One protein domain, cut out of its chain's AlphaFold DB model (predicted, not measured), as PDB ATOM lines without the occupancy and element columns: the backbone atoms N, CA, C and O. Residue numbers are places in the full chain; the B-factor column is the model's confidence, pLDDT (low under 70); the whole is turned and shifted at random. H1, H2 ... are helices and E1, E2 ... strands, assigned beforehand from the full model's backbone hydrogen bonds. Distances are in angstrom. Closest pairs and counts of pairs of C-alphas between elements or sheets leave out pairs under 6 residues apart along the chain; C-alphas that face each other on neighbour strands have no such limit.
ATOM      1  N   LEU A  38     105.832  30.921  34.017       78.31
ATOM      2  CA  LEU A  38     105.358  31.997  34.890       78.31
ATOM      3  C   LEU A  38     106.550  32.742  35.503       78.31
ATOM      4  O   LEU A  38     107.177  32.242  36.433       78.31
ATOM      5  N   VAL A  39     106.843  33.936  34.996       78.62
ATOM      6  CA  VAL A  39     107.898  34.820  35.506       78.62
ATOM      7  C   VAL A  39     107.269  35.862  36.418       78.62
ATOM      8  O   VAL A  39     106.336  36.554  36.017       78.62
ATOM      9  N   ARG A  40     107.787  36.020  37.635       79.25
ATOM     10  CA  ARG A  40     107.343  37.074  38.551       79.25
ATOM     11  C   ARG A  40     108.352  38.211  38.564       79.25
ATOM     12  O   ARG A  40     109.512  37.989  38.889       79.25
ATOM     13  N   ASP A  41     107.910  39.425  38.256       77.00
ATOM     14  CA  ASP A  41     108.740  40.614  38.411       77.00
ATOM     15  C   ASP A  41     108.913  40.902  39.917       77.00
ATOM     16  O   ASP A  41     107.923  41.137  40.621       77.00
ATOM     17  N   PRO A  42     110.144  40.852  40.451       66.94
ATOM     18  CA  PRO A  42     110.378  40.968  41.889       66.94
ATOM     19  C   PRO A  42     110.111  42.383  42.428       66.94
ATOM     20  O   PRO A  42     109.906  42.538  43.631       66.94
ATOM     21  N   CYS A  43     110.074  43.403  41.561       69.94
ATOM     22  CA  CYS A  43     109.825  44.797  41.930       69.94
ATOM     23  C   CYS A  43     108.334  45.114  42.090       69.94
ATOM     24  O   CYS A  43     107.919  45.785  43.032       69.94
ATOM     25  N   THR A  44     107.524  44.665  41.138       73.56
ATOM     26  CA  THR A  44     106.091  44.973  41.035       73.56
ATOM     27  C   THR A  44     105.216  43.852  41.584       73.56
ATOM     28  O   THR A  44     104.036  44.062  41.864       73.56
ATOM     29  N   GLY A  45     105.780  42.649  41.723       71.38
ATOM     30  CA  GLY A  45     105.057  41.432  42.060       71.38
ATOM     31  C   GLY A  45     104.133  40.931  40.949       71.38
ATOM     32  O   GLY A  45     103.399  39.973  41.199       71.38
ATOM     33  N   GLN A  46     104.141  41.560  39.763       73.50
ATOM     34  CA  GLN A  46     103.345  41.125  38.617       73.50
ATOM     35  C   GLN A  46     103.884  39.815  38.044       73.50
ATOM     36  O   GLN A  46     105.092  39.621  37.919       73.50
ATOM     37  N   GLU A  47     102.965  38.928  37.679       77.62
ATOM     38  CA  GLU A  47     103.260  37.650  37.041       77.62
ATOM     39  C   GLU A  47     103.014  37.758  35.533       77.62
ATOM     40  O   GLU A  47     101.981  38.264  35.088       77.62
ATOM     41  N   PHE A  48     103.968  37.269  34.749       74.69
ATOM     42  CA  PHE A  48     103.945  37.248  33.294       74.69
ATOM     43  C   PHE A  48     104.056  35.801  32.828       74.69
ATOM     44  O   PHE A  48     105.020  35.115  33.158       74.69
ATOM     45  N   GLN A  49     103.080  35.332  32.047       80.88
ATOM     46  CA  GLN A  49     103.175  34.018  31.417       80.88
ATOM     47  C   GLN A  49     103.985  34.134  30.128       80.88
ATOM     48  O   GLN A  49     103.497  34.648  29.118       80.88
ATOM     49  N   CYS A  50     105.226  33.665  30.178       76.56
ATOM     50  CA  CYS A  50     106.151  33.680  29.058       76.56
ATOM     51  C   CYS A  50     106.112  32.349  28.296       76.56
ATOM     52  O   CYS A  50     105.756  31.316  28.862       76.56
ATOM     53  N   GLY A  51     106.386  32.407  26.988       73.00
ATOM     54  CA  GLY A  51     106.036  31.375  26.004       73.00
ATOM     55  C   GLY A  51     106.489  29.946  26.329       73.00
ATOM     56  O   GLY A  51     107.296  29.689  27.221       73.00
ATOM     57  N   GLU A  52     105.958  28.987  25.574       75.38
ATOM     58  CA  GLU A  52     106.328  27.578  25.717       75.38
ATOM     59  C   GLU A  52     107.683  27.280  25.065       75.38
ATOM     60  O   GLU A  52     108.104  27.936  24.108       75.38
ATOM     61  N   CYS A  53     108.366  26.255  25.571       80.38
ATOM     62  CA  CYS A  53     109.618  25.801  24.986       80.38
ATOM     63  C   CYS A  53     109.406  25.027  23.681       80.38
ATOM     64  O   CYS A  53     108.398  24.350  23.482       80.38
ATOM     65  N   GLU A  54     110.403  25.098  22.799       82.44
ATOM     66  CA  GLU A  54     110.449  24.326  21.556       82.44
ATOM     67  C   GLU A  54     110.329  22.815  21.822       82.44
ATOM     68  O   GLU A  54     110.725  22.314  22.880       82.44
ATOM     69  N   ALA A  55     109.826  22.069  20.835       76.38
ATOM     70  CA  ALA A  55     109.599  20.631  20.958       76.38
ATOM     71  C   ALA A  55     110.845  19.878  21.471       76.38
ATOM     72  O   ALA A  55     111.934  19.980  20.905       76.38
ATOM     73  N   GLY A  56     110.662  19.095  22.540       72.69
ATOM     74  CA  GLY A  56     111.726  18.318  23.187       72.69
ATOM     75  C   GLY A  56     112.524  19.070  24.259       72.69
ATOM     76  O   GLY A  56     113.430  18.483  24.849       72.69
ATOM     77  N   LYS A  57     112.195  20.337  24.537       82.69
ATOM     78  CA  LYS A  57     112.746  21.116  25.653       82.69
ATOM     79  C   LYS A  57     111.677  21.381  26.709       82.69
ATOM     80  O   LYS A  57     110.481  21.357  26.424       82.69
ATOM     81  N   ILE A  58     112.121  21.647  27.930       79.44
ATOM     82  CA  ILE A  58     111.270  22.041  29.056       79.44
ATOM     83  C   ILE A  58     111.730  23.378  29.613       79.44
ATOM     84  O   ILE A  58     112.893  23.756  29.457       79.44
ATOM     85  N   CYS A  59     110.803  24.073  30.263       80.88
ATOM     86  CA  CYS A  59     111.118  25.309  30.942       80.88
ATOM     87  C   CYS A  59     111.705  25.022  32.320       80.88
ATOM     88  O   CYS A  59     111.042  24.427  33.170       80.88
ATOM     89  N   ASP A  60     112.935  25.463  32.545       80.31
ATOM     90  CA  ASP A  60     113.492  25.541  33.884       80.31
ATOM     91  C   ASP A  60     112.840  26.720  34.606       80.31
ATOM     92  O   ASP A  60     113.058  27.872  34.243       80.31
ATOM     93  N   ILE A  61     112.004  26.439  35.604       71.19
ATOM     94  CA  ILE A  61     111.206  27.473  36.276       71.19
ATOM     95  C   ILE A  61     112.029  28.380  37.202       71.19
ATOM     96  O   ILE A  61     111.509  29.376  37.693       71.19
ATOM     97  N   VAL A  62     113.296  28.042  37.456       74.38
ATOM     98  CA  VAL A  62     114.202  28.846  38.286       74.38
ATOM     99  C   VAL A  62     114.943  29.858  37.421       74.38
ATOM    100  O   VAL A  62     115.065  31.024  37.780       74.38
ATOM    101  N   THR A  63     115.435  29.419  36.265       78.56
ATOM    102  CA  THR A  63     116.186  30.267  35.326       78.56
ATOM    103  C   THR A  63     115.312  30.868  34.227       78.56
ATOM    104  O   THR A  63     115.774  31.743  33.499       78.56
ATOM    105  N   HIS A  64     114.068  30.403  34.091       80.88
ATOM    106  CA  HIS A  64     113.130  30.728  33.016       80.88
ATOM    107  C   HIS A  64     113.702  30.489  31.612       80.88
ATOM    108  O   HIS A  64     113.364  31.202  30.671       80.88
ATOM    109  N   THR A  65     114.560  29.475  31.450       84.44
ATOM    110  CA  THR A  65     115.174  29.124  30.161       84.44
ATOM    111  C   THR A  65     114.759  27.741  29.669       84.44
ATOM    112  O   THR A  65     114.480  26.827  30.446       84.44
ATOM    113  N   CYS A  66     114.726  27.572  28.347       84.56
ATOM    114  CA  CYS A  66     114.399  26.296  27.724       84.56
ATOM    115  C   CYS A  66     115.623  25.384  27.639       84.56
ATOM    116  O   CYS A  66     116.564  25.668  26.895       84.56
ATOM    117  N   LEU A  67     115.576  24.247  28.332       84.19
ATOM    118  CA  LEU A  67     116.658  23.264  28.359       84.19
ATOM    119  C   LEU A  67     116.198  21.869  27.933       84.19
ATOM    120  O   LEU A  67     115.012  21.540  27.956       84.19
ATOM    121  N   VAL A  68     117.157  21.040  27.519       85.50
ATOM    122  CA  VAL A  68     116.913  19.612  27.285       85.50
ATOM    123  C   VAL A  68     116.715  18.936  28.650       85.50
ATOM    124  O   VAL A  68     117.575  19.108  29.516       85.50
ATOM    125  N   PRO A  69     115.620  18.184  28.869       81.19
ATOM    126  CA  PRO A  69     115.324  17.589  30.168       81.19
ATOM    127  C   PRO A  69     116.446  16.669  30.661       81.19
ATOM    128  O   PRO A  69     116.775  15.682  30.006       81.19
ATOM    129  N   LYS A  70     116.985  16.939  31.856       84.94
ATOM    130  CA  LYS A  70     117.866  15.999  32.559       84.94
ATOM    131  C   LYS A  70     116.998  15.064  33.388       84.94
ATOM    132  O   LYS A  70     116.419  15.487  34.388       84.94
ATOM    133  N   ILE A  71     116.854  13.816  32.944       84.56
ATOM    134  CA  ILE A  71     115.866  12.867  33.494       84.56
ATOM    135  C   ILE A  71     116.486  11.625  34.124       84.56
ATOM    136  O   ILE A  71     115.762  10.832  34.730       84.56
ATOM    137  N   THR A  72     117.802  11.466  34.018       86.38
ATOM    138  CA  THR A  72     118.558  10.416  34.697       86.38
ATOM    139  C   THR A  72     119.544  11.010  35.700       86.38
ATOM    140  O   THR A  72     119.934  12.172  35.605       86.38
ATOM    141  N   CYS A  73     119.980  10.190  36.656       87.56
ATOM    142  CA  CYS A  73     121.041  10.545  37.600       87.56
ATOM    143  C   CYS A  73     122.336  10.961  36.894       87.56
ATOM    144  O   CYS A  73     122.982  11.926  37.291       87.56
ATOM    145  N   GLN A  74     122.659  10.292  35.784       88.94
ATOM    146  CA  GLN A  74     123.839  10.589  34.983       88.94
ATOM    147  C   GLN A  74     123.748  11.963  34.304       88.94
ATOM    148  O   GLN A  74     124.722  12.709  34.325       88.94
ATOM    149  N   ASP A  75     122.577  12.337  33.771       86.44
ATOM    150  CA  ASP A  75     122.362  13.661  33.159       86.44
ATOM    151  C   ASP A  75     122.492  14.804  34.182       86.44
ATOM    152  O   ASP A  75     122.860  15.931  33.836       86.44
ATOM    153  N   LEU A  76     122.170  14.511  35.447       83.81
ATOM    154  CA  LEU A  76     122.249  15.433  36.582       83.81
ATOM    155  C   LEU A  76     123.639  15.469  37.233       83.81
ATOM    156  O   LEU A  76     123.867  16.312  38.091       83.81
ATOM    157  N   GLY A  77     124.562  14.586  36.833       86.56
ATOM    158  CA  GLY A  77     125.869  14.447  37.480       86.56
ATOM    159  C   GLY A  77     125.802  13.877  38.903       86.56
ATOM    160  O   GLY A  77     126.748  14.051  39.661       86.56
ATOM    161  N   ALA A  78     124.701  13.211  39.263       88.88
ATOM    162  CA  ALA A  78     124.478  12.636  40.584       88.88
ATOM    163  C   ALA A  78     124.870  11.151  40.607       88.88
ATOM    164  O   ALA A  78     124.323  10.336  39.859       88.88
ATOM    165  N   GLU A  79     125.798  10.789  41.488       91.00
ATOM    166  CA  GLU A  79     126.247   9.405  41.698       91.00
ATOM    167  C   GLU A  79     125.429   8.676  42.771       91.00
ATOM    168  O   GLU A  79     125.464   7.449  42.851       91.00
ATOM    169  N   CYS A  80     124.732   9.426  43.625       85.94
ATOM    170  CA  CYS A  80     124.028   8.919  44.795       85.94
ATOM    171  C   CYS A  80     122.938   9.901  45.255       85.94
ATOM    172  O   CYS A  80     122.881  11.040  44.801       85.94
ATOM    173  N   GLY A  81     122.070   9.466  46.172       83.81
ATOM    174  CA  GLY A  81     121.106  10.354  46.831       83.81
ATOM    175  C   GLY A  81     119.786  10.553  46.076       83.81
ATOM    176  O   GLY A  81     119.516   9.917  45.058       83.81
ATOM    177  N   GLN A  82     118.919  11.403  46.633       83.75
ATOM    178  CA  GLN A  82     117.569  11.686  46.129       83.75
ATOM    179  C   GLN A  82     117.534  13.045  45.416       83.75
ATOM    180  O   GLN A  82     117.230  14.070  46.030       83.75
ATOM    181  N   VAL A  83     117.799  13.058  44.111       81.19
ATOM    182  CA  VAL A  83     117.901  14.294  43.314       81.19
ATOM    183  C   VAL A  83     116.617  14.605  42.560       81.19
ATOM    184  O   VAL A  83     115.970  13.719  42.006       81.19
ATOM    185  N   LYS A  84     116.229  15.880  42.516       78.75
ATOM    186  CA  LYS A  84     115.097  16.343  41.705       78.75
ATOM    187  C   LYS A  84     115.572  16.475  40.255       78.75
ATOM    188  O   LYS A  84     116.543  17.170  39.982       78.75
ATOM    189  N   ASN A  85     114.913  15.781  39.335       76.75
ATOM    190  CA  ASN A  85     115.177  15.931  37.909       76.75
ATOM    191  C   ASN A  85     114.556  17.229  37.371       76.75
ATOM    192  O   ASN A  85     113.746  17.857  38.056       76.75
ATOM    193  N   SER A  86     114.884  17.620  36.137       73.69
ATOM    194  CA  SER A  86     114.392  18.884  35.557       73.69
ATOM    195  C   SER A  86     112.861  18.949  35.393       73.69
ATOM    196  O   SER A  86     112.312  20.009  35.132       73.69
ATOM    197  N   CYS A  87     112.163  17.829  35.579       71.88
ATOM    198  CA  CYS A  87     110.707  17.685  35.462       71.88
ATOM    199  C   CYS A  87     110.018  17.656  36.839       71.88
ATOM    200  O   CYS A  87     108.822  17.395  36.964       71.88
ATOM    201  N   GLY A  88     110.797  17.852  37.903       68.25
ATOM    202  CA  GLY A  88     110.339  17.907  39.279       68.25
ATOM    203  C   GLY A  88     110.163  16.565  39.989       68.25
ATOM    204  O   GLY A  88     109.764  16.535  41.153       68.25
ATOM    205  N   LYS A  89     110.504  15.447  39.343       70.75
ATOM    206  CA  LYS A  89     110.475  14.115  39.958       70.75
ATOM    207  C   LYS A  89     111.767  13.853  40.734       70.75
ATOM    208  O   LYS A  89     112.852  14.021  40.185       70.75
ATOM    209  N   ARG A  90     111.667  13.351  41.973       75.88
ATOM    210  CA  ARG A  90     112.833  12.824  42.707       75.88
ATOM    211  C   ARG A  90     113.269  11.468  42.136       75.88
ATOM    212  O   ARG A  90     112.452  10.554  41.993       75.88
ATOM    213  N   LEU A  91     114.542  11.363  41.780       77.75
ATOM    214  CA  LEU A  91     115.231  10.151  41.355       77.75
ATOM    215  C   LEU A  91     116.074   9.634  42.518       77.75
ATOM    216  O   LEU A  91     116.751  10.415  43.178       77.75
ATOM    217  N   ASP A  92     116.047   8.324  42.741       85.88
ATOM    218  CA  ASP A  92     116.985   7.654  43.641       85.88
ATOM    219  C   ASP A  92     118.214   7.231  42.830       85.88
ATOM    220  O   ASP A  92     118.136   6.308  42.015       85.88
ATOM    221  N   CYS A  93     119.330   7.931  43.023       86.69
ATOM    222  CA  CYS A  93     120.597   7.662  42.345       86.69
ATOM    223  C   CYS A  93     121.434   6.592  43.039       86.69
ATOM    224  O   CYS A  93     122.576   6.353  42.665       86.69
ATOM    225  N   GLY A  94     120.848   5.888  44.009       83.06
ATOM    226  CA  GLY A  94     121.495   4.804  44.716       83.06
ATOM    227  C   GLY A  94     122.377   5.287  45.863       83.06
ATOM    228  O   GLY A  94     122.377   6.451  46.270       83.06
ATOM    229  N   LYS A  95     123.108   4.330  46.436       83.00
ATOM    230  CA  LYS A  95     123.988   4.531  47.592       83.00
ATOM    231  C   LYS A  95     125.445   4.465  47.163       83.00
ATOM    232  O   LYS A  95     125.789   3.724  46.243       83.00
ATOM    233  N   CYS A  96     126.301   5.159  47.903       82.75
ATOM    234  CA  CYS A  96     127.735   5.088  47.680       82.75
ATOM    235  C   CYS A  96     128.333   3.717  48.038       82.75
ATOM    236  O   CYS A  96     127.812   3.019  48.916       82.75
ATOM    237  N   PRO A  97     129.445   3.326  47.385       82.62
ATOM    238  CA  PRO A  97     130.227   2.152  47.763       82.62
ATOM    239  C   PRO A  97     130.734   2.221  49.213       82.62
ATOM    240  O   PRO A  97     130.804   3.292  49.815       82.62
ATOM    241  N   ALA A  98     131.140   1.077  49.773       74.81
ATOM    242  CA  ALA A  98     131.638   0.996  51.148       74.81
ATOM    243  C   ALA A  98     132.794   1.985  51.423       74.81
ATOM    244  O   ALA A  98     133.724   2.099  50.625       74.81
ATOM    245  N   GLY A  99     132.738   2.674  52.572       71.81
ATOM    246  CA  GLY A  99     133.730   3.678  52.988       71.81
ATOM    247  C   GLY A  99     133.533   5.079  52.393       71.81
ATOM    248  O   GLY A  99     134.357   5.961  52.633       71.81
ATOM    249  N   LYS A 100     132.454   5.286  51.630       81.50
ATOM    250  CA  LYS A 100     132.057   6.578  51.072       81.50
ATOM    251  C   LYS A 100     130.644   6.960  51.502       81.50
ATOM    252  O   LYS A 100     129.827   6.091  51.810       81.50
ATOM    253  N   GLU A 101     130.363   8.253  51.483       80.25
ATOM    254  CA  GLU A 101     129.048   8.825  51.757       80.25
ATOM    255  C   GLU A 101     128.614   9.711  50.593       80.25
ATOM    256  O   GLU A 101     129.449  10.205  49.831       80.25
ATOM    257  N   CYS A 102     127.299   9.848  50.434       83.19
ATOM    258  CA  CYS A 102     126.745  10.769  49.465       83.19
ATOM    259  C   CYS A 102     126.804  12.179  50.030       83.19
ATOM    260  O   CYS A 102     126.116  12.468  51.005       83.19
ATOM    261  N   ASP A 103     127.611  13.035  49.421       81.12
ATOM    262  CA  ASP A 103     127.611  14.455  49.740       81.12
ATOM    263  C   ASP A 103     126.238  15.050  49.370       81.12
ATOM    264  O   ASP A 103     125.868  14.990  48.194       81.12
ATOM    265  N   PRO A 104     125.452  15.585  50.322       71.94
ATOM    266  CA  PRO A 104     124.131  16.134  50.025       71.94
ATOM    267  C   PRO A 104     124.188  17.372  49.118       71.94
ATOM    268  O   PRO A 104     123.211  17.636  48.414       71.94
ATOM    269  N   ASP A 105     125.315  18.090  49.089       75.50
ATOM    270  CA  ASP A 105     125.476  19.310  48.298       75.50
ATOM    271  C   ASP A 105     125.840  18.980  46.845       75.50
ATOM    272  O   ASP A 105     125.257  19.519  45.903       75.50
ATOM    273  N   SER A 106     126.772  18.044  46.638       81.56
ATOM    274  CA  SER A 106     127.233  17.668  45.293       81.56
ATOM    275  C   SER A 106     126.560  16.422  44.710       81.56
ATOM    276  O   SER A 106     126.654  16.186  43.508       81.56
ATOM    277  N   ASN A 107     125.861  15.624  45.524       86.56
ATOM    278  CA  ASN A 107     125.298  14.314  45.165       86.56
ATOM    279  C   ASN A 107     126.346  13.345  44.580       86.56
ATOM    280  O   ASN A 107     126.032  12.481  43.753       86.56
ATOM    281  N   THR A 108     127.604  13.492  45.012       89.50
ATOM    282  CA  THR A 108     128.736  12.636  44.628       89.50
ATOM    283  C   THR A 108     129.233  11.800  45.800       89.50
ATOM    284  O   THR A 108     129.030  12.137  46.969       89.50
ATOM    285  N   CYS A 109     129.895  10.682  45.498       87.56
ATOM    286  CA  CYS A 109     130.405   9.789  46.529       87.56
ATOM    287  C   CYS A 109     131.786  10.216  47.037       87.56
ATOM    288  O   CYS A 109     132.833   9.845  46.479       87.56
ATOM    289  N   ILE A 110     131.788  10.922  48.166       83.62
ATOM    290  CA  ILE A 110     132.992  11.416  48.836       83.62
ATOM    291  C   ILE A 110     133.504  10.431  49.893       83.62
ATOM    292  O   ILE A 110     132.781   9.558  50.375       83.62
ATOM    293  N   ALA A 111     134.792  10.531  50.233       81.00
ATOM    294  CA  ALA A 111     135.372   9.747  51.320       81.00
ATOM    295  C   ALA A 111     134.815  10.226  52.665       81.00
ATOM    296  O   ALA A 111     134.714  11.430  52.889       81.00
ATOM    297  N   CYS A 112     134.501   9.298  53.567       72.06
ATOM    298  CA  CYS A 112     133.994   9.678  54.879       72.06
ATOM    299  C   CYS A 112     135.036  10.478  55.673       72.06
ATOM    300  O   CYS A 112     136.078   9.943  56.062       72.06
ATOM    301  N   SER A 113     134.725  11.734  55.993       69.00
ATOM    302  CA  SER A 113     135.311  12.393  57.159       69.00
ATOM    303  C   SER A 113     134.791  11.707  58.424       69.00
ATOM    304  O   SER A 113     133.633  11.300  58.476       69.00
ATOM    305  N   GLN A 114     135.635  11.528  59.442       67.44
ATOM    306  CA  GLN A 114     135.220  10.932  60.717       67.44
ATOM    307  C   GLN A 114     134.289  11.906  61.457       67.44
ATOM    308  O   GLN A 114     134.759  12.730  62.234       67.44
ATOM    309  N   VAL A 115     132.984  11.830  61.188       72.94
ATOM    310  CA  VAL A 115     131.948  12.509  61.975       72.94
ATOM    311  C   VAL A 115     131.852  11.794  63.318       72.94
ATOM    312  O   VAL A 115     131.752  10.567  63.364       72.94
ATOM    313  N   THR A 116     131.921  12.536  64.416       84.19
ATOM    314  CA  THR A 116     131.792  12.009  65.777       84.19
ATOM    315  C   THR A 116     130.385  12.243  66.325       84.19
ATOM    316  O   THR A 116     129.623  13.062  65.817       84.19
ATOM    317  N   CYS A 117     130.030  11.557  67.412       87.56
ATOM    318  CA  CYS A 117     128.775  11.823  68.123       87.56
ATOM    319  C   CYS A 117     128.646  13.288  68.571       87.56
ATOM    320  O   CYS A 117     127.553  13.844  68.532       87.56
ATOM    321  N   ALA A 118     129.765  13.925  68.940       85.69
ATOM    322  CA  ALA A 118     129.783  15.326  69.348       85.69
ATOM    323  C   ALA A 118     129.442  16.271  68.186       85.69
ATOM    324  O   ALA A 118     128.718  17.240  68.397       85.69
ATOM    325  N   ASP A 119     129.894  15.956  66.968       81.12
ATOM    326  CA  ASP A 119     129.627  16.770  65.775       81.12
ATOM    327  C   ASP A 119     128.136  16.778  65.398       81.12
ATOM    328  O   ASP A 119     127.630  17.774  64.889       81.12
ATOM    329  N   LEU A 120     127.415  15.691  65.703       81.06
ATOM    330  CA  LEU A 120     125.966  15.564  65.483       81.06
ATOM    331  C   LEU A 120     125.120  15.948  66.708       81.06
ATOM    332  O   LEU A 120     123.893  15.874  66.657       81.06
ATOM    333  N   GLY A 121     125.755  16.338  67.818       85.88
ATOM    334  CA  GLY A 121     125.068  16.656  69.073       85.88
ATOM    335  C   GLY A 121     124.439  15.450  69.782       85.88
ATOM    336  O   GLY A 121     123.586  15.629  70.650       85.88
ATOM    337  N   TYR A 122     124.848  14.227  69.434       93.12
ATOM    338  CA  TYR A 122     124.384  12.991  70.062       93.12
ATOM    339  C   TYR A 122     125.157  12.717  71.351       93.12
ATOM    340  O   TYR A 122     126.384  12.822  71.389       93.12
ATOM    341  N   ASN A 123     124.454  12.314  72.409       92.12
ATOM    342  CA  ASN A 123     125.060  12.029  73.715       92.12
ATOM    343  C   ASN A 123     124.654  10.671  74.309       92.12
ATOM    344  O   ASN A 123     125.070  10.341  75.422       92.12
ATOM    345  N   CYS A 124     123.860   9.873  73.587       92.56
ATOM    346  CA  CYS A 124     123.529   8.515  73.995       92.56
ATOM    347  C   CYS A 124     123.115   7.617  72.832       92.56
ATOM    348  O   CYS A 124     122.739   8.092  71.766       92.56
ATOM    349  N   GLY A 125     123.108   6.307  73.078       91.44
ATOM    350  CA  GLY A 125     122.500   5.331  72.177       91.44
ATOM    351  C   GLY A 125     123.380   4.957  70.987       91.44
ATOM    352  O   GLY A 125     124.490   5.456  70.814       91.44
ATOM    353  N   MET A 126     122.895   4.009  70.184       91.00
ATOM    354  CA  MET A 126     123.559   3.612  68.943       91.00
ATOM    355  C   MET A 126     123.092   4.537  67.824       91.00
ATOM    356  O   MET A 126     121.955   4.421  67.371       91.00
ATOM    357  N   ALA A 127     123.979   5.408  67.357       85.62
ATOM    358  CA  ALA A 127     123.683   6.353  66.294       85.62
ATOM    359  C   ALA A 127     124.448   6.007  65.019       85.62
ATOM    360  O   ALA A 127     125.605   5.584  65.053       85.62
ATOM    361  N   TRP A 128     123.810   6.210  63.874       85.50
ATOM    362  CA  TRP A 128     124.499   6.210  62.591       85.50
ATOM    363  C   TRP A 128     124.999   7.629  62.320       85.50
ATOM    364  O   TRP A 128     124.198   8.555  62.247       85.50
ATOM    365  N   LEU A 129     126.318   7.806  62.205       76.94
ATOM    366  CA  LEU A 129     126.950   9.131  62.132       76.94
ATOM    367  C   LEU A 129     127.005   9.703  60.701       76.94
ATOM    368  O   LEU A 129     127.913  10.459  60.380       76.94
ATOM    369  N   GLY A 130     126.091   9.286  59.821       69.25
ATOM    370  CA  GLY A 130     126.064   9.665  58.399       69.25
ATOM    371  C   GLY A 130     126.925   8.781  57.488       69.25
ATOM    372  O   GLY A 130     126.548   8.494  56.360       69.25
ATOM    373  N   CYS A 131     128.020   8.198  57.983       69.00
ATOM    374  CA  CYS A 131     128.937   7.461  57.106       69.00
ATOM    375  C   CYS A 131     128.609   5.958  56.932       69.00
ATOM    376  O   CYS A 131     128.574   5.170  57.888       69.00
ATOM    377  N   GLY A 132     128.515   5.513  55.670       67.19
ATOM    378  CA  GLY A 132     128.432   4.099  55.277       67.19
ATOM    379  C   GLY A 132     127.022   3.496  55.384       67.19
ATOM    380  O   GLY A 132     126.041   4.223  55.497       67.19
ATOM    381  N   PRO A 133     126.855   2.161  55.315       65.31
ATOM    382  CA  PRO A 133     125.539   1.555  55.509       65.31
ATOM    383  C   PRO A 133     125.006   1.886  56.910       65.31
ATOM    384  O   PRO A 133     125.778   1.943  57.862       65.31
ATOM    385  N   THR A 134     123.686   2.012  57.062       68.12
ATOM    386  CA  THR A 134     123.022   2.312  58.351       68.12
ATOM    387  C   THR A 134     123.275   1.266  59.448       68.12
ATOM    388  O   THR A 134     122.895   1.463  60.597       68.12
ATOM    389  N   THR A 135     123.928   0.151  59.113       71.69
ATOM    390  CA  THR A 135     124.439  -0.857  60.049       71.69
ATOM    391  C   THR A 135     125.741  -0.442  60.743       71.69
ATOM    392  O   THR A 135     126.132  -1.078  61.715       71.69
ATOM    393  N   ASN A 136     126.434   0.581  60.242       75.44
ATOM    394  CA  ASN A 136     127.670   1.111  60.807       75.44
ATOM    395  C   ASN A 136     127.357   2.148  61.895       75.44
ATOM    396  O   ASN A 136     127.484   3.352  61.681       75.44
ATOM    397  N   THR A 137     126.864   1.682  63.040       82.50
ATOM    398  CA  THR A 137     126.469   2.548  64.155       82.50
ATOM    399  C   THR A 137     127.575   2.665  65.201       82.50
ATOM    400  O   THR A 137     128.281   1.705  65.506       82.50
ATOM    401  N   VAL A 138     127.710   3.858  65.776       85.88
ATOM    402  CA  VAL A 138     128.619   4.165  66.880       85.88
ATOM    403  C   VAL A 138     127.793   4.353  68.144       85.88
ATOM    404  O   VAL A 138     126.721   4.955  68.118       85.88
ATOM    405  N   ASN A 139     128.284   3.824  69.262       91.44
ATOM    406  CA  ASN A 139     127.670   4.072  70.558       91.44
ATOM    407  C   ASN A 139     128.063   5.474  71.049       91.44
ATOM    408  O   ASN A 139     129.221   5.697  71.401       91.44
ATOM    409  N   CYS A 140     127.103   6.395  71.089       91.50
ATOM    410  CA  CYS A 140     127.284   7.775  71.535       91.50
ATOM    411  C   CYS A 140     127.205   7.955  73.055       91.50
ATOM    412  O   CYS A 140     127.213   9.083  73.537       91.50
ATOM    413  N   GLY A 141     127.174   6.854  73.808       91.19
ATOM    414  CA  GLY A 141     127.220   6.838  75.263       91.19
ATOM    415  C   GLY A 141     125.936   6.315  75.900       91.19
ATOM    416  O   GLY A 141     125.009   5.831  75.243       91.19
ATOM    417  N   THR A 142     125.885   6.411  77.223       92.19
ATOM    418  CA  THR A 142     124.728   6.035  78.040       92.19
ATOM    419  C   THR A 142     124.285   7.224  78.873       92.19
ATOM    420  O   THR A 142     125.130   7.937  79.413       92.19
ATOM    421  N   CYS A 143     122.975   7.398  79.027       92.44
ATOM    422  CA  CYS A 143     122.425   8.456  79.868       92.44
ATOM    423  C   CYS A 143     122.654   8.210  81.356       92.44
ATOM    424  O   CYS A 143     122.937   7.085  81.785       92.44
ATOM    425  N   LEU A 144     122.507   9.270  82.153       91.25
ATOM    426  CA  LEU A 144     122.504   9.144  83.605       91.25
ATOM    427  C   LEU A 144     121.324   8.264  84.061       91.25
ATOM    428  O   LEU A 144     120.313   8.185  83.370       91.25
ATOM    429  N   PRO A 145     121.382   7.644  85.255       87.75
ATOM    430  CA  PRO A 145     120.299   6.783  85.748       87.75
ATOM    431  C   PRO A 145     118.917   7.456  85.854       87.75
ATOM    432  O   PRO A 145     117.906   6.768  85.948       87.75
ATOM    433  N   THR A 146     118.866   8.789  85.884       87.75
ATOM    434  CA  THR A 146     117.634   9.597  85.934       87.75
ATOM    435  C   THR A 146     117.104   9.987  84.556       87.75
ATOM    436  O   THR A 146     116.158  10.767  84.459       87.75
ATOM    437  N   GLU A 147     117.726   9.494  83.494       93.31
ATOM    438  CA  GLU A 147     117.467   9.869  82.112       93.31
ATOM    439  C   GLU A 147     117.239   8.620  81.259       93.31
ATOM    440  O   GLU A 147     117.775   7.541  81.514       93.31
ATOM    441  N   THR A 148     116.447   8.790  80.212       92.31
ATOM    442  CA  THR A 148     116.188   7.793  79.186       92.31
ATOM    443  C   THR A 148     116.751   8.314  77.871       92.31
ATOM    444  O   THR A 148     116.525   9.464  77.497       92.31
ATOM    445  N   CYS A 149     117.476   7.462  77.147       92.62
ATOM    446  CA  CYS A 149     117.962   7.822  75.822       92.62
ATOM    447  C   CYS A 149     116.810   7.820  74.816       92.62
ATOM    448  O   CYS A 149     116.196   6.774  74.584       92.62
ATOM    449  N   ASN A 150     116.554   8.962  74.180       91.25
ATOM    450  CA  ASN A 150     115.649   9.020  73.047       91.25
ATOM    451  C   ASN A 150     116.327   8.391  71.828       91.25
ATOM    452  O   ASN A 150     117.141   9.022  71.163       91.25
ATOM    453  N   THR A 151     116.000   7.137  71.528       85.31
ATOM    454  CA  THR A 151     116.681   6.367  70.467       85.31
ATOM    455  C   THR A 151     116.503   6.919  69.047       85.31
ATOM    456  O   THR A 151     117.250   6.530  68.156       85.31
ATOM    457  N   ALA A 152     115.547   7.825  68.822       85.00
ATOM    458  CA  ALA A 152     115.351   8.469  67.524       85.00
ATOM    459  C   ALA A 152     116.211   9.729  67.352       85.00
ATOM    460  O   ALA A 152     116.671  10.006  66.247       85.00
ATOM    461  N   TYR A 153     116.447  10.467  68.440       87.12
ATOM    462  CA  TYR A 153     117.229  11.708  68.435       87.12
ATOM    463  C   TYR A 153     118.628  11.562  69.053       87.12
ATOM    464  O   TYR A 153     119.419  12.497  68.986       87.12
ATOM    465  N   ASN A 154     118.944  10.400  69.636       91.31
ATOM    466  CA  ASN A 154     120.195  10.085  70.338       91.31
ATOM    467  C   ASN A 154     120.564  11.118  71.417       91.31
ATOM    468  O   ASN A 154     121.738  11.446  71.622       91.31
ATOM    469  N   PHE A 155     119.533  11.618  72.107       92.31
ATOM    470  CA  PHE A 155     119.641  12.614  73.166       92.31
ATOM    471  C   PHE A 155     119.097  12.072  74.494       92.31
ATOM    472  O   PHE A 155     118.035  11.442  74.529       92.31
ATOM    473  N   CYS A 156     119.815  12.313  75.588       92.25
ATOM    474  CA  CYS A 156     119.358  11.992  76.934       92.25
ATOM    475  C   CYS A 156     118.259  12.946  77.377       92.25
ATOM    476  O   CYS A 156     118.455  14.159  77.454       92.25
ATOM    477  N   GLU A 157     117.107  12.376  77.705       92.31
ATOM    478  CA  GLU A 157     115.952  13.106  78.204       92.31
ATOM    479  C   GLU A 157     115.596  12.606  79.604       92.31
ATOM    480  O   GLU A 157     115.887  11.458  79.936       92.31
ATOM    481  N   PRO A 158     114.973  13.425  80.463       91.19
ATOM    482  CA  PRO A 158     114.580  12.983  81.794       91.19
ATOM    483  C   PRO A 158     113.701  11.729  81.737       91.19
ATOM    484  O   PRO A 158     112.775  11.641  80.934       91.19
ATOM    485  N   ALA A 159     113.933  10.774  82.634       88.19
ATOM    486  CA  ALA A 159     113.043   9.633  82.788       88.19
ATOM    487  C   ALA A 159     111.718  10.115  83.407       88.19
ATOM    488  O   ALA A 159     111.599  10.297  84.622       88.19
ATOM    489  N   CYS A 160     110.719  10.366  82.563       89.88
ATOM    490  CA  CYS A 160     109.408  10.865  82.967       89.88
ATOM    491  C   CYS A 160     108.256  10.130  82.276       89.88
ATOM    492  O   CYS A 160     108.444   9.297  81.397       89.88
ATOM    493  N   THR A 161     107.026  10.405  82.715       90.19
ATOM    494  CA  THR A 161     105.828   9.979  81.984       90.19
ATOM    495  C   THR A 161     105.447  11.078  80.993       90.19
ATOM    496  O   THR A 161     105.210  12.209  81.440       90.19
ATOM    497  N   PRO A 162     105.363  10.783  79.683       89.12
ATOM    498  CA  PRO A 162     105.067  11.797  78.686       89.12
ATOM    499  C   PRO A 162     103.663  12.371  78.877       89.12
ATOM    500  O   PRO A 162     102.720  11.687  79.291       89.12
ATOM    501  N   LYS A 163     103.518  13.663  78.568       90.94
ATOM    502  CA  LYS A 163     102.200  14.305  78.478       90.94
ATOM    503  C   LYS A 163     101.387  13.666  77.340       90.94
ATOM    504  O   LYS A 163     101.954  13.033  76.452       90.94
ATOM    505  N   PRO A 164     100.053  13.833  77.314       92.31
ATOM    506  CA  PRO A 164      99.256  13.354  76.194       92.31
ATOM    507  C   PRO A 164      99.760  13.927  74.867       92.31
ATOM    508  O   PRO A 164      99.989  15.130  74.758       92.31
ATOM    509  N   ALA A 165      99.854  13.067  73.852       87.88
ATOM    510  CA  ALA A 165     100.374  13.391  72.525       87.88
ATOM    511  C   ALA A 165      99.863  14.728  71.958       87.88
ATOM    512  O   ALA A 165     100.634  15.581  71.529       87.88
ATOM    513  N   LYS A 166      98.546  14.948  72.048       89.94
ATOM    514  CA  LYS A 166      97.885  16.166  71.562       89.94
ATOM    515  C   LYS A 166      98.441  17.451  72.197       89.94
ATOM    516  O   LYS A 166      98.477  18.482  71.539       89.94
ATOM    517  N   ASP A 167      98.819  17.394  73.475       92.81
ATOM    518  CA  ASP A 167      99.242  18.563  74.245       92.81
ATOM    519  C   ASP A 167     100.699  18.896  73.911       92.81
ATOM    520  O   ASP A 167     101.057  20.067  73.806       92.81
ATOM    521  N   ILE A 168     101.517  17.862  73.676       91.38
ATOM    522  CA  ILE A 168     102.893  17.999  73.189       91.38
ATOM    523  C   ILE A 168     102.881  18.621  71.789       91.38
ATOM    524  O   ILE A 168     103.528  19.640  71.570       91.38
ATOM    525  N   CYS A 169     102.067  18.089  70.876       90.81
ATOM    526  CA  CYS A 169     101.949  18.610  69.514       90.81
ATOM    527  C   CYS A 169     101.372  20.030  69.462       90.81
ATOM    528  O   CYS A 169     101.856  20.860  68.700       90.81
ATOM    529  N   ALA A 170     100.383  20.353  70.301       90.00
ATOM    530  CA  ALA A 170      99.856  21.714  70.391       90.00
ATOM    531  C   ALA A 170     100.912  22.708  70.897       90.00
ATOM    532  O   ALA A 170     101.033  23.804  70.354       90.00
ATOM    533  N   ALA A 171     101.701  22.326  71.907       89.25
ATOM    534  CA  ALA A 171     102.786  23.162  72.413       89.25
ATOM    535  C   ALA A 171     103.906  23.334  71.374       89.25
ATOM    536  O   ALA A 171     104.359  24.454  71.143       89.25
ATOM    537  N   ALA A 172     104.306  22.251  70.701       88.00
ATOM    538  CA  ALA A 172     105.320  22.274  69.649       88.00
ATOM    539  C   ALA A 172     104.880  23.103  68.433       88.00
ATOM    540  O   ALA A 172     105.694  23.822  67.853       88.00
ATOM    541  N   LYS A 173     103.584  23.087  68.094       88.94
ATOM    542  CA  LYS A 173     103.019  23.958  67.060       88.94
ATOM    543  C   LYS A 173     103.220  25.436  67.377       88.94
ATOM    544  O   LYS A 173     103.614  26.201  66.507       88.94
ATOM    545  N   VAL A 174     102.970  25.837  68.621       87.88
ATOM    546  CA  VAL A 174     103.123  27.238  69.047       87.88
ATOM    547  C   VAL A 174     104.597  27.633  69.154       87.88
ATOM    548  O   VAL A 174     104.957  28.737  68.762       87.88
ATOM    549  N   ALA A 175     105.450  26.748  69.674       84.44
ATOM    550  CA  ALA A 175     106.850  27.067  69.953       84.44
ATOM    551  C   ALA A 175     107.773  26.964  68.728       84.44
ATOM    552  O   ALA A 175     108.724  27.729  68.617       84.44
ATOM    553  N   GLN A 176     107.524  25.999  67.840       82.31
ATOM    554  CA  GLN A 176     108.432  25.634  66.743       82.31
ATOM    555  C   GLN A 176     107.716  25.446  65.397       82.31
ATOM    556  O   GLN A 176     108.340  25.079  64.405       82.31
ATOM    557  N   GLY A 177     106.406  25.704  65.337       83.50
ATOM    558  CA  GLY A 177     105.630  25.579  64.106       83.50
ATOM    559  C   GLY A 177     105.335  24.139  63.692       83.50
ATOM    560  O   GLY A 177     104.922  23.937  62.563       83.50
ATOM    561  N   VAL A 178     105.531  23.145  64.564       88.44
ATOM    562  CA  VAL A 178     105.262  21.732  64.249       88.44
ATOM    563  C   VAL A 178     103.789  21.519  63.884       88.44
ATOM    564  O   VAL A 178     102.885  21.812  64.665       88.44
ATOM    565  N   GLU A 179     103.541  20.984  62.698       90.06
ATOM    566  CA  GLU A 179     102.205  20.764  62.131       90.06
ATOM    567  C   GLU A 179     101.926  19.298  61.804       90.06
ATOM    568  O   GLU A 179     100.763  18.917  61.688       90.06
ATOM    569  N   CYS A 180     102.972  18.484  61.675       90.44
ATOM    570  CA  CYS A 180     102.903  17.076  61.302       90.44
ATOM    571  C   CYS A 180     104.170  16.331  61.738       90.44
ATOM    572  O   CYS A 180     105.148  16.956  62.144       90.44
ATOM    573  N   GLY A 181     104.177  15.006  61.590       89.00
ATOM    574  CA  GLY A 181     105.378  14.190  61.767       89.00
ATOM    575  C   GLY A 181     105.692  13.844  63.222       89.00
ATOM    576  O   GLY A 181     104.896  14.091  64.129       89.00
ATOM    577  N   PHE A 182     106.848  13.215  63.433       90.75
ATOM    578  CA  PHE A 182     107.268  12.731  64.746       90.75
ATOM    579  C   PHE A 182     108.143  13.761  65.452       90.75
ATOM    580  O   PHE A 182     109.112  14.255  64.883       90.75
ATOM    581  N   ILE A 183     107.862  14.012  66.727       91.94
ATOM    582  CA  ILE A 183     108.703  14.827  67.614       91.94
ATOM    583  C   ILE A 183     108.981  14.075  68.915       91.94
ATOM    584  O   ILE A 183     108.317  13.081  69.219       91.94
ATOM    585  N   SER A 184     109.975  14.532  69.677       90.75
ATOM    586  CA  SER A 184     110.250  13.967  71.000       90.75
ATOM    587  C   SER A 184     109.074  14.208  71.951       90.75
ATOM    588  O   SER A 184     108.452  15.274  71.932       90.75
ATOM    589  N   ASP A 185     108.780  13.227  72.806       89.62
ATOM    590  CA  ASP A 185     107.827  13.391  73.906       89.62
ATOM    591  C   ASP A 185     108.435  14.056  75.159       89.62
ATOM    592  O   ASP A 185     107.709  14.359  76.115       89.62
ATOM    593  N   GLY A 186     109.749  14.313  75.140       89.56
ATOM    594  CA  GLY A 186     110.530  14.907  76.224       89.56
ATOM    595  C   GLY A 186     110.838  13.956  77.386       89.56
ATOM    596  O   GLY A 186     111.348  14.411  78.409       89.56
ATOM    597  N   CYS A 187     110.511  12.669  77.250       90.56
ATOM    598  CA  CYS A 187     110.695  11.619  78.250       90.56
ATOM    599  C   CYS A 187     111.441  10.386  77.698       90.56
ATOM    600  O   CYS A 187     111.353   9.294  78.272       90.56
ATOM    601  N   GLY A 188     112.169  10.536  76.588       87.31
ATOM    602  CA  GLY A 188     112.905   9.464  75.918       87.31
ATOM    603  C   GLY A 188     112.104   8.723  74.842       87.31
ATOM    604  O   GLY A 188     112.591   7.721  74.317       87.31
ATOM    605  N   GLY A 189     110.890   9.176  74.517       87.31
ATOM    606  CA  GLY A 189     110.002   8.589  73.515       87.31
ATOM    607  C   GLY A 189     109.642   9.546  72.374       87.31
ATOM    608  O   GLY A 189     110.174  10.649  72.239       87.31
ATOM    609  N   LEU A 190     108.733   9.100  71.506       91.50
ATOM    610  CA  LEU A 190     108.241   9.870  70.362       91.50
ATOM    611  C   LEU A 190     106.729  10.053  70.432       91.50
ATOM    612  O   LEU A 190     105.995   9.167  70.875       91.50
ATOM    613  N   VAL A 191     106.264  11.165  69.876       92.69
ATOM    614  CA  VAL A 191     104.858  11.407  69.574       92.69
ATOM    615  C   VAL A 191     104.678  11.730  68.093       92.69
ATOM    616  O   VAL A 191     105.453  12.491  67.521       92.69
ATOM    617  N   ASP A 192     103.636  11.161  67.486       92.94
ATOM    618  CA  ASP A 192     103.169  11.507  66.139       92.94
ATOM    619  C   ASP A 192     102.159  12.664  66.212       92.94
ATOM    620  O   ASP A 192     101.078  12.525  66.797       92.94
ATOM    621  N   CYS A 193     102.509  13.804  65.619       91.00
ATOM    622  CA  CYS A 193     101.652  14.982  65.517       91.00
ATOM    623  C   CYS A 193     100.680  14.945  64.334       91.00
ATOM    624  O   CYS A 193      99.939  15.904  64.115       91.00
ATOM    625  N   GLY A 194     100.605  13.811  63.639       88.00
ATOM    626  CA  GLY A 194      99.661  13.540  62.572       88.00
ATOM    627  C   GLY A 194     100.201  13.887  61.187       88.00
ATOM    628  O   GLY A 194     101.361  14.257  60.997       88.00
ATOM    629  N   GLY A 195      99.327  13.735  60.195       84.44
ATOM    630  CA  GLY A 195      99.597  14.080  58.801       84.44
ATOM    631  C   GLY A 195      99.021  15.438  58.407       84.44
ATOM    632  O   GLY A 195      98.228  16.036  59.134       84.44
ATOM    633  N   CYS A 196      99.391  15.896  57.215       85.19
ATOM    634  CA  CYS A 196      98.945  17.179  56.691       85.19
ATOM    635  C   CYS A 196      97.541  17.129  56.062       85.19
ATOM    636  O   CYS A 196      97.080  16.059  55.647       85.19
ATOM    637  N   PRO A 197      96.845  18.281  55.983       80.94
ATOM    638  CA  PRO A 197      95.622  18.440  55.203       80.94
ATOM    639  C   PRO A 197      95.779  17.989  53.741       80.94
ATOM    640  O   PRO A 197      96.876  17.935  53.190       80.94
ATOM    641  N   THR A 198      94.659  17.695  53.077       66.94
ATOM    642  CA  THR A 198      94.658  17.328  51.653       66.94
ATOM    643  C   THR A 198      95.340  18.403  50.804       66.94
ATOM    644  O   THR A 198      94.908  19.552  50.815       66.94
ATOM    645  N   GLY A 199      96.342  18.001  50.017       63.59
ATOM    646  CA  GLY A 199      97.132  18.910  49.179       63.59
ATOM    647  C   GLY A 199      98.425  19.403  49.832       63.59
ATOM    648  O   GLY A 199      99.132  20.195  49.222       63.59
ATOM    649  N   GLU A 200      98.756  18.922  51.030       81.19
ATOM    650  CA  GLU A 200      99.995  19.221  51.751       81.19
ATOM    651  C   GLU A 200     100.718  17.919  52.139       81.19
ATOM    652  O   GLU A 200     100.095  16.865  52.292       81.19
ATOM    653  N   GLN A 201     102.040  17.976  52.288       78.31
ATOM    654  CA  GLN A 201     102.861  16.855  52.743       78.31
ATOM    655  C   GLN A 201     103.865  17.331  53.795       78.31
ATOM    656  O   GLN A 201     104.356  18.456  53.747       78.31
ATOM    657  N   CYS A 202     104.150  16.458  54.763       80.38
ATOM    658  CA  CYS A 202     105.008  16.793  55.888       80.38
ATOM    659  C   CYS A 202     106.480  16.910  55.470       80.38
ATOM    660  O   CYS A 202     107.052  15.923  55.003       80.38
ATOM    661  N   GLY A 203     107.073  18.091  55.655       72.94
ATOM    662  CA  GLY A 203     108.492  18.387  55.430       72.94
ATOM    663  C   GLY A 203     108.982  18.207  53.993       72.94
ATOM    664  O   GLY A 203     110.136  17.833  53.780       72.94
ATOM    665  N   ILE A 204     108.116  18.418  52.998       66.25
ATOM    666  CA  ILE A 204     108.424  18.134  51.586       66.25
ATOM    667  C   ILE A 204     109.502  19.065  50.987       66.25
ATOM    668  O   ILE A 204     110.236  18.631  50.092       66.25
ATOM    669  N   PHE A 205     109.661  20.285  51.512       62.25
ATOM    670  CA  PHE A 205     110.695  21.266  51.145       62.25
ATOM    671  C   PHE A 205     111.836  21.361  52.162       62.25
ATOM    672  O   PHE A 205     112.597  22.323  52.165       62.25
ATOM    673  N   GLY A 206     112.001  20.342  53.009       58.75
ATOM    674  CA  GLY A 206     113.154  20.235  53.902       58.75
ATOM    675  C   GLY A 206     112.991  20.936  55.249       58.75
ATOM    676  O   GLY A 206     113.851  20.770  56.112       58.75
ATOM    677  N   VAL A 207     111.876  21.634  55.496       76.31
ATOM    678  CA  VAL A 207     111.551  22.101  56.848       76.31
ATOM    679  C   VAL A 207     110.831  20.983  57.595       76.31
ATOM    680  O   VAL A 207     109.641  20.726  57.406       76.31
ATOM    681  N   ALA A 208     111.575  20.276  58.446       78.81
ATOM    682  CA  ALA A 208     111.049  19.150  59.206       78.81
ATOM    683  C   ALA A 208     109.771  19.525  59.979       78.81
ATOM    684  O   ALA A 208     109.670  20.599  60.571       78.81
ATOM    685  N   ASN A 209     108.810  18.598  60.002       85.69
ATOM    686  CA  ASN A 209     107.572  18.702  60.776       85.69
ATOM    687  C   ASN A 209     106.637  19.871  60.389       85.69
ATOM    688  O   ASN A 209     105.752  20.224  61.171       85.69
ATOM    689  N   ARG A 210     106.787  20.460  59.192       87.94
ATOM    690  CA  ARG A 210     105.879  21.482  58.635       87.94
ATOM    691  C   ARG A 210     104.959  20.914  57.572       87.94
ATOM    692  O   ARG A 210     105.385  20.090  56.763       87.94
ATOM    693  N   CYS A 211     103.708  21.366  57.568       80.94
ATOM    694  CA  CYS A 211     102.798  21.053  56.483       80.94
ATOM    695  C   CYS A 211     102.974  22.067  55.374       80.94
ATOM    696  O   CYS A 211     102.686  23.252  55.512       80.94
ATOM    697  N   GLU A 212     103.475  21.570  54.258       78.19
ATOM    698  CA  GLU A 212     103.804  22.392  53.116       78.19
ATOM    699  C   GLU A 212     102.984  21.914  51.929       78.19
ATOM    700  O   GLU A 212     102.779  20.709  51.737       78.19
ATOM    701  N   LYS A 213     102.473  22.866  51.144       72.25
ATOM    702  CA  LYS A 213     101.665  22.551  49.965       72.25
ATOM    703  C   LYS A 213     102.468  21.664  49.035       72.25
ATOM    704  O   LYS A 213     103.584  22.002  48.663       72.25
ATOM    705  N   ILE A 214     101.872  20.549  48.633       62.62
ATOM    706  CA  ILE A 214     102.403  19.742  47.547       62.62
ATOM    707  C   ILE A 214     102.362  20.654  46.327       62.62
ATOM    708  O   ILE A 214     101.287  20.985  45.825       62.62
ATOM    709  N   GLU A 215     103.530  21.134  45.916       58.09
ATOM    710  CA  GLU A 215     103.629  21.989  44.750       58.09
ATOM    711  C   GLU A 215     103.066  21.260  43.533       58.09
ATOM    712  O   GLU A 215     103.335  20.076  43.298       58.09
ATOM    713  N   VAL A 216     102.266  21.989  42.754       60.06
ATOM    714  CA  VAL A 216     101.936  21.590  41.388       60.06
ATOM    715  C   VAL A 216     103.269  21.351  40.674       60.06
ATOM    716  O   VAL A 216     104.166  22.186  40.802       60.06
ATOM    717  N   LEU A 217     103.431  20.209  39.992       64.62
ATOM    718  CA  LEU A 217     104.696  19.870  39.327       64.62
ATOM    719  C   LEU A 217     105.186  21.036  38.458       64.62
ATOM    720  O   LEU A 217     104.373  21.714  37.833       64.62
ATOM    721  N   ASP A 218     106.503  21.232  38.380       68.44
ATOM    722  CA  ASP A 218     107.109  22.361  37.656       68.44
ATOM    723  C   ASP A 218     106.659  22.420  36.185       68.44
ATOM    724  O   ASP A 218     106.438  23.502  35.652       68.44
ATOM    725  N   GLU A 219     106.389  21.266  35.563       70.06
ATOM    726  CA  GLU A 219     105.791  21.172  34.222       70.06
ATOM    727  C   GLU A 219     104.392  21.808  34.142       70.06
ATOM    728  O   GLU A 219     104.055  22.463  33.163       70.06
TER     729      GLU A 219
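What this domain is: This is residues 38 to 219 of the 801 residues of an uncharacterized protein of Proteobacteria bacterium (UniProt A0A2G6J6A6). With little regular structure, eight antiparallel hairpins follow one another round a nearly closed ring, and helix H1 packs on E13 and E14. Of 182 printed residues, 63 are in named elements, mostly strand: E1 to E12, H1, E13 to E16. The whole is loose, radius of gyration of the C-alphas 21.4 A, spans 67, 42 and 28 A.

How they stand to each other: In hairpin E1, residues 38 to 40, and E2, 47 to 50, N 39 and O 48 are within hydrogen-bond range, 2.8 A. E3 to E12 form five hairpins in residues 58 to 158. In H1, residues 165 to 176, every O i to N i+4 pair is within range. Ala 165 and Val 191 are the closest C-alphas of H1 and E14, residues 190 to 192, 5.7 A apart.

Where its parts are: C-alpha 38 is at (105.358, 31.997, 34.890), C-alpha 213 at (101.665, 22.551, 49.965). H1 spans 15.8 A. E13, 182 to 184, pairs with E14; E15, 200 to 202, with E16, 211 to 213.

The domain as a whole: The printed part has no cut. Links E4 to E5 and E8 to E9 are long. Residues 214 to 218, among others, are under pLDDT 70.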